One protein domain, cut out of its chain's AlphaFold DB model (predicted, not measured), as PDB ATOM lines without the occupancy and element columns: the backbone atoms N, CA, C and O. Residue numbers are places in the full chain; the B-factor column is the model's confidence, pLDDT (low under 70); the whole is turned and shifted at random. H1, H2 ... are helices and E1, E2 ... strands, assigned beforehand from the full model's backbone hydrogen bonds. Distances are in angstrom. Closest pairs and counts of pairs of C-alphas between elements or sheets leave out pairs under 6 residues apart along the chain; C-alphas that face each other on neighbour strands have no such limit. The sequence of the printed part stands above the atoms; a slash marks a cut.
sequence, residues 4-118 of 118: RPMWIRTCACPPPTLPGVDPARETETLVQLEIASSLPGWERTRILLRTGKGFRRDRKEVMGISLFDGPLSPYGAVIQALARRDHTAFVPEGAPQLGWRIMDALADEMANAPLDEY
ATOM      1  N   ARG A   4      38.411 -26.986  -9.165       58.66
ATOM      2  CA  ARG A   4      39.726 -27.317  -9.733       58.66
ATOM      3  C   ARG A   4      40.148 -26.236 -10.728       58.66
ATOM      4  O   ARG A   4      39.303 -25.828 -11.533       58.66
ATOM      5  N   PRO A   5      41.414 -25.785 -10.678       58.31
ATOM      6  CA  PRO A   5      41.976 -24.967 -11.741       58.31
ATOM      7  C   PRO A   5      41.988 -25.795 -13.031       58.31
ATOM      8  O   PRO A   5      42.429 -26.944 -13.030       58.31
ATOM      9  N   MET A   6      41.450 -25.245 -14.116       53.38
ATOM     10  CA  MET A   6      41.511 -25.880 -15.438       53.38
ATOM     11  C   MET A   6      42.697 -25.366 -16.245       53.38
ATOM     12  O   MET A   6      43.272 -26.093 -17.050       53.38
ATOM     13  N   TRP A   7      43.043 -24.100 -16.031       69.62
ATOM     14  CA  TRP A   7      44.119 -23.419 -16.723       69.62
ATOM     15  C   TRP A   7      44.556 -22.203 -15.911       69.62
ATOM     16  O   TRP A   7      43.713 -21.510 -15.327       69.62
ATOM     17  N   ILE A   8      45.864 -21.964 -15.886       68.00
ATOM     18  CA  ILE A   8      46.502 -20.862 -15.171       68.00
ATOM     19  C   ILE A   8      47.442 -20.165 -16.143       68.00
ATOM     20  O   ILE A   8      48.204 -20.817 -16.856       68.00
ATOM     21  N   ARG A   9      47.396 -18.836 -16.145       70.06
ATOM     22  CA  ARG A   9      48.399 -17.999 -16.793       70.06
ATOM     23  C   ARG A   9      48.842 -16.920 -15.837       70.06
ATOM     24  O   ARG A   9      48.018 -16.145 -15.344       70.06
ATOM     25  N   THR A  10      50.138 -16.886 -15.600       62.62
ATOM     26  CA  THR A  10      50.808 -15.893 -14.779       62.62
ATOM     27  C   THR A  10      51.603 -14.979 -15.698       62.62
ATOM     28  O   THR A  10      52.109 -15.404 -16.740       62.62
ATOM     29  N   CYS A  11      51.640 -13.690 -15.373       55.53
ATOM     30  CA  CYS A  11      52.469 -12.756 -16.115       55.53
ATOM     31  C   CYS A  11      53.236 -11.822 -15.182       55.53
ATOM     32  O   CYS A  11      52.707 -11.373 -14.157       55.53
ATOM     33  N   ALA A  12      54.459 -11.496 -15.584       59.69
ATOM     34  CA  ALA A  12      55.278 -10.453 -14.997       59.69
ATOM     35  C   ALA A  12      55.217  -9.202 -15.884       59.69
ATOM     36  O   ALA A  12      55.148  -9.276 -17.110       59.69
ATOM     37  N   CYS A  13      55.203  -8.030 -15.260       53.38
ATOM     38  CA  CYS A  13      55.357  -6.773 -15.978       53.38
ATOM     39  C   CYS A  13      56.839  -6.622 -16.371       53.38
ATOM     40  O   CYS A  13      57.689  -6.798 -15.491       53.38
ATOM     41  N   PRO A  14      57.177  -6.285 -17.632       55.53
ATOM     42  CA  PRO A  14      58.562  -6.019 -18.012       55.53
ATOM     43  C   PRO A  14      59.114  -4.886 -17.135       55.53
ATOM     44  O   PRO A  14      58.399  -3.913 -16.877       55.53
ATOM     45  N   PRO A  15      60.351  -4.986 -16.629       53.34
ATOM     46  CA  PRO A  15      60.796  -4.137 -15.534       53.34
ATOM     47  C   PRO A  15      60.911  -2.662 -15.949       53.34
ATOM     48  O   PRO A  15      61.709  -2.324 -16.823       53.34
ATOM     49  N   PRO A  16      60.283  -1.731 -15.211       53.56
ATOM     50  CA  PRO A  16      60.992  -0.600 -14.652       53.56
ATOM     51  C   PRO A  16      61.513  -1.022 -13.271       53.56
ATOM     52  O   PRO A  16      60.779  -1.606 -12.474       53.56
ATOM     53  N   THR A  17      62.777  -0.744 -12.957       60.94
ATOM     54  CA  THR A  17      63.359  -1.013 -11.634       60.94
ATOM     55  C   THR A  17      62.707  -0.118 -10.580       60.94
ATOM     56  O   THR A  17      63.202   0.958 -10.244       60.94
ATOM     57  N   LEU A  18      61.549  -0.541 -10.065       62.25
ATOM     58  CA  LEU A  18      60.915   0.116  -8.931       62.25
ATOM     59  C   LEU A  18      61.912   0.104  -7.762       62.25
ATOM     60  O   LEU A  18      62.388  -0.970  -7.382       62.25
ATOM     61  N   PRO A  19      62.266   1.267  -7.190       73.81
ATOM     62  CA  PRO A  19      63.250   1.324  -6.121       73.81
ATOM     63  C   PRO A  19      62.781   0.481  -4.928       73.81
ATOM     64  O   PRO A  19      61.682   0.676  -4.412       73.81
ATOM     65  N   GLY A  20      63.616  -0.473  -4.511       73.06
ATOM     66  CA  GLY A  20      63.318  -1.408  -3.419       73.06
ATOM     67  C   GLY A  20      62.685  -2.739  -3.842       73.06
ATOM     68  O   GLY A  20      62.448  -3.582  -2.978       73.06
ATOM     69  N   VAL A  21      62.438  -2.964  -5.137       72.81
ATOM     70  CA  VAL A  21      62.038  -4.274  -5.671       72.81
ATOM     71  C   VAL A  21      63.267  -4.966  -6.247       72.81
ATOM     72  O   VAL A  21      63.936  -4.422  -7.119       72.81
ATOM     73  N   ASP A  22      63.572  -6.156  -5.734       70.56
ATOM     74  CA  ASP A  22      64.632  -7.009  -6.272       70.56
ATOM     75  C   ASP A  22      64.240  -7.490  -7.683       70.56
ATOM     76  O   ASP A  22      63.234  -8.192  -7.806       70.56
ATOM     77  N   PRO A  23      64.994  -7.133  -8.741       64.56
ATOM     78  CA  PRO A  23      64.683  -7.533 -10.112       64.56
ATOM     79  C   PRO A  23      64.764  -9.043 -10.350       64.56
ATOM     80  O   PRO A  23      64.190  -9.524 -11.319       64.56
ATOM     81  N   ALA A  24      65.464  -9.791  -9.487       68.06
ATOM     82  CA  ALA A  24      65.505 -11.251  -9.550       68.06
ATOM     83  C   ALA A  24      64.219 -11.899  -9.010       68.06
ATOM     84  O   ALA A  24      64.039 -13.110  -9.130       68.06
ATOM     85  N   ARG A  25      63.320 -11.119  -8.393       65.06
ATOM     86  CA  ARG A  25      62.010 -11.618  -7.984       65.06
ATOM     87  C   ARG A  25      61.095 -11.666  -9.194       65.06
ATOM     88  O   ARG A  25      60.522 -10.661  -9.602       65.06
ATOM     89  N   GLU A  26      60.896 -12.875  -9.685       65.62
ATOM     90  CA  GLU A  26      59.919 -13.256 -10.704       65.62
ATOM     91  C   GLU A  26      58.471 -13.200 -10.162       65.62
ATOM     92  O   GLU A  26      57.690 -14.131 -10.292       65.62
ATOM     93  N   THR A  27      58.108 -12.119  -9.462       66.88
ATOM     94  CA  THR A  27      56.802 -11.998  -8.800       66.88
ATOM     95  C   THR A  27      55.695 -11.724  -9.808       66.88
ATOM     96  O   THR A  27      55.750 -10.750 -10.562       66.88
ATOM     97  N   GLU A  28      54.636 -12.524  -9.749       66.19
ATOM     98  CA  GLU A  28      53.456 -12.381 -10.587       66.19
ATOM     99  C   GLU A  28      52.765 -11.034 -10.351       66.19
ATOM    100  O   GLU A  28      52.340 -10.695  -9.241       66.19
ATOM    101  N   THR A  29      52.573 -10.269 -11.424       74.62
ATOM    102  CA  THR A  29      51.787  -9.028 -11.397       74.62
ATOM    103  C   THR A  29      50.419  -9.192 -12.047       74.62
ATOM    104  O   THR A  29      49.574  -8.309 -11.889       74.62
ATOM    105  N   LEU A  30      50.170 -10.317 -12.721       80.94
ATOM    106  CA  LEU A  30      48.892 -10.715 -13.309       80.94
ATOM    107  C   LEU A  30      48.690 -12.228 -13.165       80.94
ATOM    108  O   LEU A  30      49.591 -13.011 -13.448       80.94
ATOM    109  N   VAL A  31      47.476 -12.627 -12.789       83.88
ATOM    110  CA  VAL A  31      47.016 -14.017 -12.768       83.88
ATOM    111  C   VAL A  31      45.672 -14.116 -13.483       83.88
ATOM    112  O   VAL A  31      44.759 -13.315 -13.244       83.88
ATOM    113  N   GLN A  32      45.541 -15.120 -14.348       87.19
ATOM    114  CA  GLN A  32      44.281 -15.533 -14.949       87.19
ATOM    115  C   GLN A  32      44.037 -17.020 -14.685       87.19
ATOM    116  O   GLN A  32      44.893 -17.854 -14.966       87.19
ATOM    117  N   LEU A  33      42.854 -17.331 -14.164       86.75
ATOM    118  CA  LEU A  33      42.460 -18.652 -13.697       86.75
ATOM    119  C   LEU A  33      41.073 -19.012 -14.231       86.75
ATOM    120  O   LEU A  33      40.135 -18.231 -14.079       86.75
ATOM    121  N   GLU A  34      40.924 -20.212 -14.790       87.12
ATOM    122  CA  GLU A  34      39.607 -20.800 -15.054       87.12
ATOM    123  C   GLU A  34      39.263 -21.829 -13.972       87.12
ATOM    124  O   GLU A  34      39.983 -22.813 -13.784       87.12
ATOM    125  N   ILE A  35      38.156 -21.604 -13.262       85.75
ATOM    126  CA  ILE A  35      37.661 -22.482 -12.201       85.75
ATOM    127  C   ILE A  35      36.408 -23.207 -12.685       85.75
ATOM    128  O   ILE A  35      35.449 -22.575 -13.135       85.75
ATOM    129  N   ALA A  36      36.391 -24.529 -12.521       85.62
ATOM    130  CA  ALA A  36      35.184 -25.342 -12.640       85.62
ATOM    131  C   ALA A  36      34.695 -25.770 -11.251       85.62
ATOM    132  O   ALA A  36      35.509 -26.125 -10.398       85.62
ATOM    133  N   SER A  37      33.376 -25.762 -11.046       82.50
ATOM    134  CA  SER A  37      32.732 -26.220  -9.811       82.50
ATOM    135  C   SER A  37      32.025 -27.552 -10.034       82.50
ATOM    136  O   SER A  37      31.367 -27.749 -11.051       82.50
ATOM    137  N   SER A  38      32.123 -28.463  -9.067       82.94
ATOM    138  CA  SER A  38      31.366 -29.723  -9.080       82.94
ATOM    139  C   SER A  38      30.022 -29.627  -8.347       82.94
ATOM    140  O   SER A  38      29.434 -30.656  -8.016       82.94
ATOM    141  N   LEU A  39      29.577 -28.418  -7.993       85.25
ATOM    142  CA  LEU A  39      28.313 -28.213  -7.293       85.25
ATOM    143  C   LEU A  39      27.114 -28.400  -8.235       85.25
ATOM    144  O   LEU A  39      27.187 -27.961  -9.387       85.25
ATOM    145  N   PRO A  40      25.995 -28.962  -7.736       87.75
ATOM    146  CA  PRO A  40      24.754 -29.039  -8.494       87.75
ATOM    147  C   PRO A  40      24.322 -27.679  -9.050       87.75
ATOM    148  O   PRO A  40      24.252 -26.695  -8.310       87.75
ATOM    149  N   GLY A  41      24.039 -27.619 -10.351       85.50
ATOM    150  CA  GLY A  41      23.667 -26.396 -11.070       85.50
ATOM    151  C   GLY A  41      24.846 -25.569 -11.603       85.50
ATOM    152  O   GLY A  41      24.617 -24.581 -12.300       85.50
ATOM    153  N   TRP A  42      26.090 -25.960 -11.312       84.50
ATOM    154  CA  TRP A  42      27.314 -25.275 -11.754       84.50
ATOM    155  C   TRP A  42      28.277 -26.180 -12.527       84.50
ATOM    156  O   TRP A  42      29.352 -25.735 -12.923       84.50
ATOM    157  N   GLU A  43      27.894 -27.426 -12.804       87.31
ATOM    158  CA  GLU A  43      28.767 -28.476 -13.344       87.31
ATOM    159  C   GLU A  43      29.321 -28.153 -14.738       87.31
ATOM    160  O   GLU A  43      30.330 -28.714 -15.165       87.31
ATOM    161  N   ARG A  44      28.650 -27.261 -15.473       84.19
ATOM    162  CA  ARG A  44      29.058 -26.802 -16.811       84.19
ATOM    163  C   ARG A  44      29.506 -25.344 -16.837       84.19
ATOM    164  O   ARG A  44      29.825 -24.830 -17.908       84.19
ATOM    165  N   THR A  45      29.528 -24.682 -15.688       84.81
ATOM    166  CA  THR A  45      29.874 -23.267 -15.591       84.81
ATOM    167  C   THR A  45      31.364 -23.122 -15.335       84.81
ATOM    168  O   THR A  45      31.922 -23.726 -14.419       84.81
ATOM    169  N   ARG A  46      32.008 -22.291 -16.153       84.25
ATOM    170  CA  ARG A  46      33.419 -21.930 -16.022       84.25
ATOM    171  C   ARG A  46      33.506 -20.496 -15.531       84.25
ATOM    172  O   ARG A  46      32.915 -19.601 -16.133       84.25
ATOM    173  N   ILE A  47      34.219 -20.292 -14.433       86.56
ATOM    174  CA  ILE A  47      34.425 -18.973 -13.842       86.56
ATOM    175  C   ILE A  47      35.830 -18.521 -14.213       86.56
ATOM    176  O   ILE A  47      36.810 -19.127 -13.782       86.56
ATOM    177  N   LEU A  48      35.918 -17.455 -15.007       87.38
ATOM    178  CA  LEU A  48      37.182 -16.802 -15.316       87.38
ATOM    179  C   LEU A  48      37.482 -15.748 -14.249       87.38
ATOM    180  O   LEU A  48      36.769 -14.752 -14.128       87.38
ATOM    181  N   LEU A  49      38.557 -15.959 -13.501       87.75
ATOM    182  CA  LEU A  49      39.078 -15.019 -12.520       87.75
ATOM    183  C   LEU A  49      40.347 -14.392 -13.087       87.75
ATOM    184  O   LEU A  49      41.308 -15.090 -13.402       87.75
ATOM    185  N   ARG A  50      40.347 -13.069 -13.242       87.56
ATOM    186  CA  ARG A  50      41.498 -12.315 -13.739       87.56
ATOM    187  C   ARG A  50      41.787 -11.159 -12.801       87.56
ATOM    188  O   ARG A  50      40.920 -10.319 -12.570       87.56
ATOM    189  N   THR A  51      43.006 -11.106 -12.290       86.50
ATOM    190  CA  THR A  51      43.457 -10.041 -11.395       86.50
ATOM    191  C   THR A  51      44.888  -9.667 -11.722       86.50
ATOM    192  O   THR A  51      45.713 -10.532 -11.989       86.50
ATOM    193  N   GLY A  52      45.196  -8.377 -11.720       82.75
ATOM    194  CA  GLY A  52      46.560  -7.931 -11.939       82.75
ATOM    195  C   GLY A  52      46.732  -6.434 -11.767       82.75
ATOM    196  O   GLY A  52      45.769  -5.682 -11.619       82.75
ATOM    197  N   LYS A  53      47.992  -6.017 -11.778       77.50
ATOM    198  CA  LYS A  53      48.451  -4.631 -11.678       77.50
ATOM    199  C   LYS A  53      49.009  -4.174 -13.030       77.50
ATOM    200  O   LYS A  53      49.183  -4.973 -13.945       77.50
ATOM    201  N   GLY A  54      49.264  -2.877 -13.187       71.56
ATOM    202  CA  GLY A  54      49.856  -2.337 -14.421       71.56
ATOM    203  C   GLY A  54      48.910  -2.293 -15.628       71.56
ATOM    204  O   GLY A  54      49.342  -2.013 -16.742       71.56
ATOM    205  N   PHE A  55      47.610  -2.530 -15.436       73.38
ATOM    206  CA  PHE A  55      46.625  -2.324 -16.493       73.38
ATOM    207  C   PHE A  55      46.436  -0.838 -16.810       73.38
ATOM    208  O   PHE A  55      46.431   0.011 -15.924       73.38
ATOM    209  N   ARG A  56      46.178  -0.530 -18.089       73.12
ATOM    210  CA  ARG A  56      45.927   0.842 -18.572       73.12
ATOM    211  C   ARG A  56      44.708   1.516 -17.922       73.12
ATOM    212  O   ARG A  56      44.593   2.737 -17.963       73.12
ATOM    213  N   ARG A  57      43.766   0.736 -17.387       74.31
ATOM    214  CA  ARG A  57      42.565   1.219 -16.694       74.31
ATOM    215  C   ARG A  57      42.351   0.401 -15.430       74.31
ATOM    216  O   ARG A  57      42.459  -0.822 -15.489       74.31
ATOM    217  N   ASP A  58      41.983   1.069 -14.341       74.00
ATOM    218  CA  ASP A  58      41.431   0.391 -13.170       74.00
ATOM    219  C   ASP A  58      40.025  -0.119 -13.519       74.00
ATOM    220  O   ASP A  58      39.181   0.636 -14.015       74.00
ATOM    221  N   ARG A  59      39.798  -1.423 -13.350       74.25
ATOM    222  CA  ARG A  59      38.534  -2.090 -13.672       74.25
ATOM    223  C   ARG A  59      38.246  -3.142 -12.611       74.25
ATOM    224  O   ARG A  59      39.020  -4.079 -12.431       74.25
ATOM    225  N   LYS A  60      37.073  -3.033 -11.993       75.94
ATOM    226  CA  LYS A  60      36.445  -4.092 -11.201       75.94
ATOM    227  C   LYS A  60      35.120  -4.420 -11.861       75.94
ATOM    228  O   LYS A  60      34.225  -3.583 -11.894       75.94
ATOM    229  N   GLU A  61      35.026  -5.604 -12.440       76.50
ATOM    230  CA  GLU A  61      33.850  -6.029 -13.188       76.50
ATOM    231  C   GLU A  61      33.581  -7.494 -12.897       76.50
ATOM    232  O   GLU A  61      34.508  -8.297 -12.780       76.50
ATOM    233  N   VAL A  62      32.302  -7.832 -12.811       75.75
ATOM    234  CA  VAL A  62      31.852  -9.211 -12.883       75.75
ATOM    235  C   VAL A  62      30.896  -9.290 -14.058       75.75
ATOM    236  O   VAL A  62      29.907  -8.565 -14.114       75.75
ATOM    237  N   MET A  63      31.210 -10.135 -15.034       71.69
ATOM    238  CA  MET A  63      30.315 -10.347 -16.164       71.69
ATOM    239  C   MET A  63      29.245 -11.362 -15.767       71.69
ATOM    240  O   MET A  63      29.565 -12.477 -15.367       71.69
ATOM    241  N   GLY A  64      27.975 -10.973 -15.879       59.91
ATOM    242  CA  GLY A  64      26.829 -11.848 -15.601       59.91
ATOM    243  C   GLY A  64      26.163 -11.659 -14.234       59.91
ATOM    244  O   GLY A  64      25.098 -12.229 -14.025       59.91
ATOM    245  N   ILE A  65      26.720 -10.831 -13.340       62.28
ATOM    246  CA  ILE A  65      26.053 -10.355 -12.114       62.28
ATOM    247  C   ILE A  65      26.397  -8.883 -11.860       62.28
ATOM    248  O   ILE A  65      27.457  -8.414 -12.268       62.28
ATOM    249  N   SER A  66      25.518  -8.143 -11.186       56.81
ATOM    250  CA  SER A  66      25.808  -6.770 -10.768       56.81
ATOM    251  C   SER A  66      26.610  -6.751  -9.466       56.81
ATOM    252  O   SER A  66      26.328  -7.496  -8.526       56.81
ATOM    253  N   LEU A  67      27.604  -5.867  -9.398       69.31
ATOM    254  CA  LEU A  67      28.235  -5.508  -8.132       69.31
ATOM    255  C   LEU A  67      27.276  -4.632  -7.321       69.31
ATOM    256  O   LEU A  67      26.480  -3.879  -7.884       69.31
ATOM    257  N   PHE A  68      27.348  -4.740  -5.997       67.56
ATOM    258  CA  PHE A  68      26.553  -3.902  -5.108       67.56
ATOM    259  C   PHE A  68      26.983  -2.436  -5.244       67.56
ATOM    260  O   PHE A  68      28.124  -2.096  -4.929       67.56
ATOM    261  N   ASP A  69      26.058  -1.588  -5.691       69.31
ATOM    262  CA  ASP A  69      26.228  -0.138  -5.793       69.31
ATOM    263  C   ASP A  69      25.344   0.541  -4.740       69.31
ATOM    264  O   ASP A  69      24.189   0.902  -4.978       69.31
ATOM    265  N   GLY A  70      25.851   0.574  -3.509       80.19
ATOM    266  CA  GLY A  70      25.164   1.164  -2.366       80.19
ATOM    267  C   GLY A  70      25.682   2.564  -2.035       80.19
ATOM    268  O   GLY A  70      26.804   2.917  -2.387       80.19
ATOM    269  N   PRO A  71      24.922   3.356  -1.259       85.81
ATOM    270  CA  PRO A  71      25.299   4.727  -0.904       85.81
ATOM    271  C   PRO A  71      26.495   4.814   0.059       85.81
ATOM    272  O   PRO A  71      26.961   5.907   0.375       85.81
ATOM    273  N   LEU A  72      26.965   3.679   0.581       88.06
ATOM    274  CA  LEU A  72      28.064   3.609   1.533       88.06
ATOM    275  C   LEU A  72      29.318   3.071   0.857       88.06
ATOM    276  O   LEU A  72      29.260   2.137   0.059       88.06
ATOM    277  N   SER A  73      30.470   3.602   1.269       89.00
ATOM    278  CA  SER A  73      31.749   2.960   0.974       89.00
ATOM    279  C   SER A  73      31.774   1.530   1.541       89.00
ATOM    280  O   SER A  73      31.048   1.247   2.500       89.00
ATOM    281  N   PRO A  74      32.643   0.634   1.035       87.31
ATOM    282  CA  PRO A  74      32.754  -0.728   1.562       87.31
ATOM    283  C   PRO A  74      32.937  -0.777   3.087       87.31
ATOM    284  O   PRO A  74      32.281  -1.557   3.771       87.31
ATOM    285  N   TYR A  75      33.756   0.117   3.645       89.94
ATOM    286  CA  TYR A  75      33.942   0.214   5.095       89.94
ATOM    287  C   TYR A  75      32.702   0.749   5.815       89.94
ATOM    288  O   TYR A  75      32.349   0.240   6.876       89.94
ATOM    289  N   GLY A  76      32.007   1.737   5.240       91.31
ATOM    290  CA  GLY A  76      30.737   2.223   5.782       91.31
ATOM    291  C   GLY A  76      29.669   1.129   5.821       91.31
ATOM    292  O   GLY A  76      28.951   1.011   6.812       91.31
ATOM    293  N   ALA A  77      29.611   0.286   4.785       89.50
ATOM    294  CA  ALA A  77      28.716  -0.864   4.727       89.50
ATOM    295  C   ALA A  77      29.036  -1.897   5.824       89.50
ATOM    296  O   ALA A  77      28.127  -2.331   6.528       89.50
ATOM    297  N   VAL A  78      30.317  -2.222   6.048       91.12
ATOM    298  CA  VAL A  78      30.741  -3.132   7.132       91.12
ATOM    299  C   VAL A  78      30.420  -2.558   8.515       91.12
ATOM    300  O   VAL A  78      29.883  -3.264   9.366       91.12
ATOM    301  N   ILE A  79      30.697  -1.271   8.753       93.88
ATOM    302  CA  ILE A  79      30.370  -0.608  10.028       93.88
ATOM    303  C   ILE A  79      28.858  -0.624  10.272       93.88
ATOM    304  O   ILE A  79      28.410  -0.920  11.380       93.88
ATOM    305  N   GLN A  80      28.058  -0.344   9.241       92.44
ATOM    306  CA  GLN A  80      26.605  -0.426   9.339       92.44
ATOM    307  C   GLN A  80      26.140  -1.854   9.653       92.44
ATOM    308  O   GLN A  80      25.254  -2.025  10.490       92.44
ATOM    309  N   ALA A  81      26.743  -2.869   9.032       92.44
ATOM    310  CA  ALA A  81      26.438  -4.266   9.316       92.44
ATOM    311  C   ALA A  81      26.776  -4.641  10.769       92.44
ATOM    312  O   ALA A  81      25.944  -5.243  11.446       92.44
ATOM    313  N   LEU A  82      27.925  -4.197  11.298       94.06
ATOM    314  CA  LEU A  82      28.279  -4.363  12.717       94.06
ATOM    315  C   LEU A  82      27.228  -3.736  13.638       94.06
ATOM    316  O   LEU A  82      26.744  -4.389  14.561       94.06
ATOM    317  N   ALA A  83      26.843  -2.485  13.367       95.62
ATOM    318  CA  ALA A  83      25.857  -1.765  14.170       95.62
ATOM    319  C   ALA A  83      24.482  -2.454  14.159       95.62
ATOM    320  O   ALA A  83      23.779  -2.457  15.169       95.62
ATOM    321  N   ARG A  84      24.111  -3.065  13.028       95.31
ATOM    322  CA  ARG A  84      22.854  -3.808  12.856       95.31
ATOM    323  C   ARG A  84      22.930  -5.273  13.284       95.31
ATOM    324  O   ARG A  84      21.899  -5.936  13.276       95.31
ATOM    325  N   ARG A  85      24.115  -5.772  13.662       91.69
ATOM    326  CA  ARG A  85      24.389  -7.207  13.877       91.69
ATOM    327  C   ARG A  85      23.984  -8.062  12.669       91.69
ATOM    328  O   ARG A  85      23.490  -9.176  12.811       91.69
ATOM    329  N   ASP A  86      24.176  -7.514  11.475       91.88
ATOM    330  CA  ASP A  86      23.917  -8.207  10.223       91.88
ATOM    331  C   ASP A  86      25.138  -9.044   9.841       91.88
ATOM    332  O   ASP A  86      26.137  -8.533   9.344       91.88
ATOM    333  N   HIS A  87      25.054 -10.350  10.076       86.31
ATOM    334  CA  HIS A  87      26.161 -11.270   9.833       86.31
ATOM    335  C   HIS A  87      26.393 -11.592   8.345       86.31
ATOM    336  O   HIS A  87      27.383 -12.242   8.019       86.31
ATOM    337  N   THR A  88      25.530 -11.127   7.434       86.25
ATOM    338  CA  THR A  88      25.637 -11.435   5.996       86.25
ATOM    339  C   THR A  88      26.764 -10.678   5.292       86.25
ATOM    340  O   THR A  88      27.267 -11.139   4.271       86.25
ATOM    341  N   ALA A  89      27.218  -9.554   5.857       84.56
ATOM    342  CA  ALA A  89      28.327  -8.761   5.323       84.56
ATOM    343  C   ALA A  89      29.719  -9.278   5.742       84.56
ATOM    344  O   ALA A  89      30.731  -8.639   5.446       84.56
ATOM    345  N   PHE A  90      29.782 -10.407   6.455       87.62
ATOM    346  CA  PHE A  90      31.020 -10.987   6.968       87.62
ATOM    347  C   PHE A  90      31.318 -12.321   6.303       87.62
ATOM    348  O   PHE A  90      30.431 -13.021   5.819       87.62
ATOM    349  N   VAL A  91      32.596 -12.688   6.312       90.44
ATOM    350  CA  VAL A  91      33.024 -14.005   5.852       90.44
ATOM    351  C   VAL A  91      32.549 -15.056   6.869       90.44
ATOM    352  O   VAL A  91      32.934 -14.955   8.037       90.44
ATOM    353  N   PRO A  92      31.731 -16.049   6.464       91.12
ATOM    354  CA  PRO A  92      31.236 -17.077   7.375       91.12
ATOM    355  C   PRO A  92      32.361 -17.922   7.976       91.12
ATOM    356  O   PRO A  92      33.424 -18.089   7.373       91.12
ATOM    357  N   GLU A  93      32.102 -18.524   9.135       90.81
ATOM    358  CA  GLU A  93      33.012 -19.510   9.720       90.81
ATOM    359  C   GLU A  93      33.284 -20.656   8.729       90.81
ATOM    360  O   GLU A  93      32.401 -21.091   7.989       90.81
ATOM    361  N   GLY A  94      34.532 -21.124   8.658       91.75
ATOM    362  CA  GLY A  94      34.941 -22.184   7.731       91.75
ATOM    363  C   GLY A  94      35.245 -21.709   6.303       91.75
ATOM    364  O   GLY A  94      36.027 -22.357   5.598       91.75
ATOM    365  N   ALA A  95      34.688 -20.573   5.861       91.62
ATOM    366  CA  ALA A  95      34.953 -20.034   4.528       91.62
ATOM    367  C   ALA A  95      36.428 -19.625   4.321       91.62
ATOM    368  O   ALA A  95      36.972 -19.967   3.269       91.62
ATOM    369  N   PRO A  96      37.134 -19.003   5.292       93.69
ATOM    370  CA  PRO A  96      38.562 -18.722   5.154       93.69
ATOM    371  C   PRO A  96      39.400 -19.996   5.007       93.69
ATOM    372  O   PRO A  96      40.303 -20.044   4.180       93.69
ATOM    373  N   GLN A  97      39.084 -21.053   5.763       93.81
ATOM    374  CA  GLN A  97      39.792 -22.335   5.700       93.81
ATOM    375  C   GLN A  97      39.565 -23.034   4.355       93.81
ATOM    376  O   GLN A  97      40.469 -23.665   3.810       93.81
ATOM    377  N   LEU A  98      38.357 -22.937   3.792       90.00
ATOM    378  CA  LEU A  98      38.105 -23.393   2.428       90.00
ATOM    379  C   LEU A  98      38.884 -22.558   1.404       90.00
ATOM    380  O   LEU A  98      39.486 -23.147   0.511       90.00
ATOM    381  N   GLY A  99      38.903 -21.232   1.558       90.12
ATOM    382  CA  GLY A  99      39.681 -20.330   0.712       90.12
ATOM    383  C   GLY A  99      41.158 -20.714   0.685       90.12
ATOM    384  O   GLY A  99      41.704 -20.932  -0.390       90.12
ATOM    385  N   TRP A 100      41.766 -20.913   1.856       92.00
ATOM    386  CA  TRP A 100      43.160 -21.347   1.963       92.00
ATOM    387  C   TRP A 100      43.417 -22.705   1.318       92.00
ATOM    388  O   TRP A 100      44.336 -22.809   0.525       92.00
ATOM    389  N   ARG A 101      42.557 -23.710   1.520       89.81
ATOM    390  CA  ARG A 101      42.722 -25.011   0.841       89.81
ATOM    391  C   ARG A 101      42.695 -24.914  -0.686       89.81
ATOM    392  O   ARG A 101      43.335 -25.716  -1.357       89.81
ATOM    393  N   ILE A 102      41.905 -23.991  -1.237       87.31
ATOM    394  CA  ILE A 102      41.879 -23.737  -2.684       87.31
ATOM    395  C   ILE A 102      43.161 -23.011  -3.105       87.31
ATOM    396  O   ILE A 102      43.750 -23.375  -4.118       87.31
ATOM    397  N   MET A 103      43.588 -22.013  -2.328       88.25
ATOM    398  CA  MET A 103      44.797 -21.242  -2.608       88.25
ATOM    399  C   MET A 103      46.068 -22.079  -2.507       88.25
ATOM    400  O   MET A 103      46.918 -21.914  -3.365       88.25
ATOM    401  N   ASP A 104      46.186 -22.992  -1.546       88.12
ATOM    402  CA  ASP A 104      47.349 -23.877  -1.410       88.12
ATOM    403  C   ASP A 104      47.513 -24.746  -2.663       88.12
ATOM    404  O   ASP A 104      48.578 -24.782  -3.268       88.12
ATOM    405  N   ALA A 105      46.417 -25.357  -3.130       83.25
ATOM    406  CA  ALA A 105      46.424 -26.138  -4.364       83.25
ATOM    407  C   ALA A 105      46.750 -25.293  -5.610       83.25
ATOM    408  O   ALA A 105      47.252 -25.822  -6.595       83.25
ATOM    409  N   LEU A 106      46.430 -23.996  -5.591       84.19
ATOM    410  CA  LEU A 106      46.743 -23.079  -6.683       84.19
ATOM    411  C   LEU A 106      48.185 -22.559  -6.609       84.19
ATOM    412  O   LEU A 106      48.805 -22.367  -7.648       84.19
ATOM    413  N   ALA A 107      48.703 -22.320  -5.407       84.56
ATOM    414  CA  ALA A 107      50.033 -21.772  -5.178       84.56
ATOM    415  C   ALA A 107      51.117 -22.715  -5.708       84.56
ATOM    416  O   ALA A 107      52.032 -22.252  -6.384       84.56
ATOM    417  N   ASP A 108      50.965 -24.022  -5.482       81.12
ATOM    418  CA  ASP A 108      51.878 -25.035  -6.019       81.12
ATOM    419  C   ASP A 108      51.892 -25.032  -7.556       81.12
ATOM    420  O   ASP A 108      52.950 -25.094  -8.178       81.12
ATOM    421  N   GLU A 109      50.725 -24.918  -8.189       81.94
ATOM    422  CA  GLU A 109      50.616 -24.865  -9.650       81.94
ATOM    423  C   GLU A 109      51.185 -23.555 -10.215       81.94
ATOM    424  O   GLU A 109      51.900 -23.568 -11.214       81.94
ATOM    425  N   MET A 110      50.912 -22.420  -9.562       80.38
ATOM    426  CA  MET A 110      51.441 -21.114  -9.961       80.38
ATOM    427  C   MET A 110      52.965 -21.053  -9.860       80.38
ATOM    428  O   MET A 110      53.599 -20.579 -10.795       80.38
ATOM    429  N   ALA A 111      53.550 -21.586  -8.783       80.75
ATOM    430  CA  ALA A 111      54.998 -21.595  -8.579       80.75
ATOM    431  C   ALA A 111      55.761 -22.382  -9.660       80.75
ATOM    432  O   ALA A 111      56.956 -22.173  -9.847       80.75
ATOM    433  N   ASN A 112      55.079 -23.293 -10.363       80.88
ATOM    434  CA  ASN A 112      55.645 -24.095 -11.447       80.88
ATOM    435  C   ASN A 112      55.197 -23.628 -12.845       80.88
ATOM    436  O   ASN A 112      55.642 -24.191 -13.849       80.88
ATOM    437  N   ALA A 113      54.306 -22.639 -12.936       80.50
ATOM    438  CA  ALA A 113      53.791 -22.146 -14.205       80.50
ATOM    439  C   ALA A 113      54.790 -21.178 -14.868       80.50
ATOM    440  O   ALA A 113      55.405 -20.363 -14.182       80.50
ATOM    441  N   PRO A 114      54.947 -21.220 -16.206       77.25
ATOM    442  CA  PRO A 114      55.790 -20.260 -16.905       77.25
ATOM    443  C   PRO A 114      55.205 -18.849 -16.790       77.25
ATOM    444  O   PRO A 114      54.003 -18.648 -16.979       77.25
ATOM    445  N   LEU A 115      56.071 -17.874 -16.518       77.00
ATOM    446  CA  LEU A 115      55.706 -16.463 -16.449       77.00
ATOM    447  C   LEU A 115      55.775 -15.828 -17.835       77.00
ATOM    448  O   LEU A 115      56.843 -15.740 -18.437       77.00
ATOM    449  N   ASP A 116      54.633 -15.354 -18.321       76.25
ATOM    450  CA  ASP A 116      54.563 -14.571 -19.555       76.25
ATOM    451  C   ASP A 116      54.849 -13.080 -19.298       76.25
ATOM    452  O   ASP A 116      54.647 -12.571 -18.197       76.25
ATOM    453  N   GLU A 117      55.226 -12.331 -20.332       69.62
ATOM    454  CA  GLU A 117      55.260 -10.859 -20.294       69.62
ATOM    455  C   GLU A 117      53.995 -10.255 -20.939       69.62
ATOM    456  O   GLU A 117      53.367 -10.882 -21.802       69.62
ATOM    457  N   TYR A 118      53.595  -9.041 -20.525       63.50
ATOM    458  CA  TYR A 118      52.410  -8.334 -21.047       63.50
ATOM    459  C   TYR A 118      52.566  -6.815 -21.148       63.50
ATOM    460  O   TYR A 118      53.362  -6.230 -20.379       63.50
TER     461      TYR A 118
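Overview. This is residues 4 to 118 of the 118 residues of the protein "Glucose-6-phosphate 1-dehydrogenase" of Corynebacterium glaucum (UniProt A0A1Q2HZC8). A narrow, twisted sheet of three long strands and one short one has the second half of helix H2 slanting over one face at its E1 side, while helix H1 lies well away from the sheet, joined to E3 by a long link of 21 residues and to H2 by a short one of 10. Residues 16 to 22 stick out as a loop, and so do residues 64 to 71 and 91 to 101, of which 95 to 101 belong to H2. The printed part has 115 residues with two named helices and four named strands, in the order E1 E2 E3 H1 H2 E4; the mixed sheet runs E3 E2 E1 E4. The class is mixed, helices and strands, with under half of the residues in named elements. The whole is loose, with a radius of gyration of the C-alphas of 17.9 A and spans of 49 by 38 by 27 A.

Arrangement. E1, residues 4 to 12, bends by 59 degrees at residue 7. E1, E2, residues 30 to 37, and E3, residues 46 to 52, form a meander, each strand the antiparallel neighbour of the one before. In the hairpin E1 and E2, N 9 and O 32 are 2.9 A apart, within hydrogen-bond range; in the hairpin E2 and E3, so are N 33 and O 49, at 2.8 A. H1, residues 74 to 84, is not on the sheet and is apart from H2, residues 95 to 111. H2 is on the sheet at a height of 7.8 A; its closest C-alphas to E1 are those of Thr 10 and Met 110, 7.1 A apart. On the local plane it stands at 59.7 degrees to E1, slantwise to the strands but only just. H2 has a kink of 27 degrees near residue 105. E4, residues 115 to 117, is the parallel neighbour of E1, with N 12 and O 116 at 2.8 A. E3, H1, H2 and E4 make a split strand-helix-strand unit, two strands running the same way with E2 and E1 between them in the sheet; its crossover is right-handed. Every O i to N i+4 pair is within hydrogen-bond range in H1, and 11 of 13 in H2.

Along the chain. E1 begins at C-alpha 4 (39.726, -27.317, -9.733) and is 23.5 A long; E2 measures 22.7 A and E3 19.6 A. H1 measures 15.3 A and H2 24.0 A. E4, 6.8 A long, ends at C-alpha 117 (55.260, -10.859, -20.294).

Size, cuts and confidence. The C-alphas farthest apart are those of Pro 19 and Pro 40, 49.1 A. The printed part has no cut. The links E1 to E2 and E3 to H1 are long, with 17 and 21 residues. Mean pLDDT of the printed part is 78.9; 28 residues are under 70, among them 10 to 18 and 64 to 69.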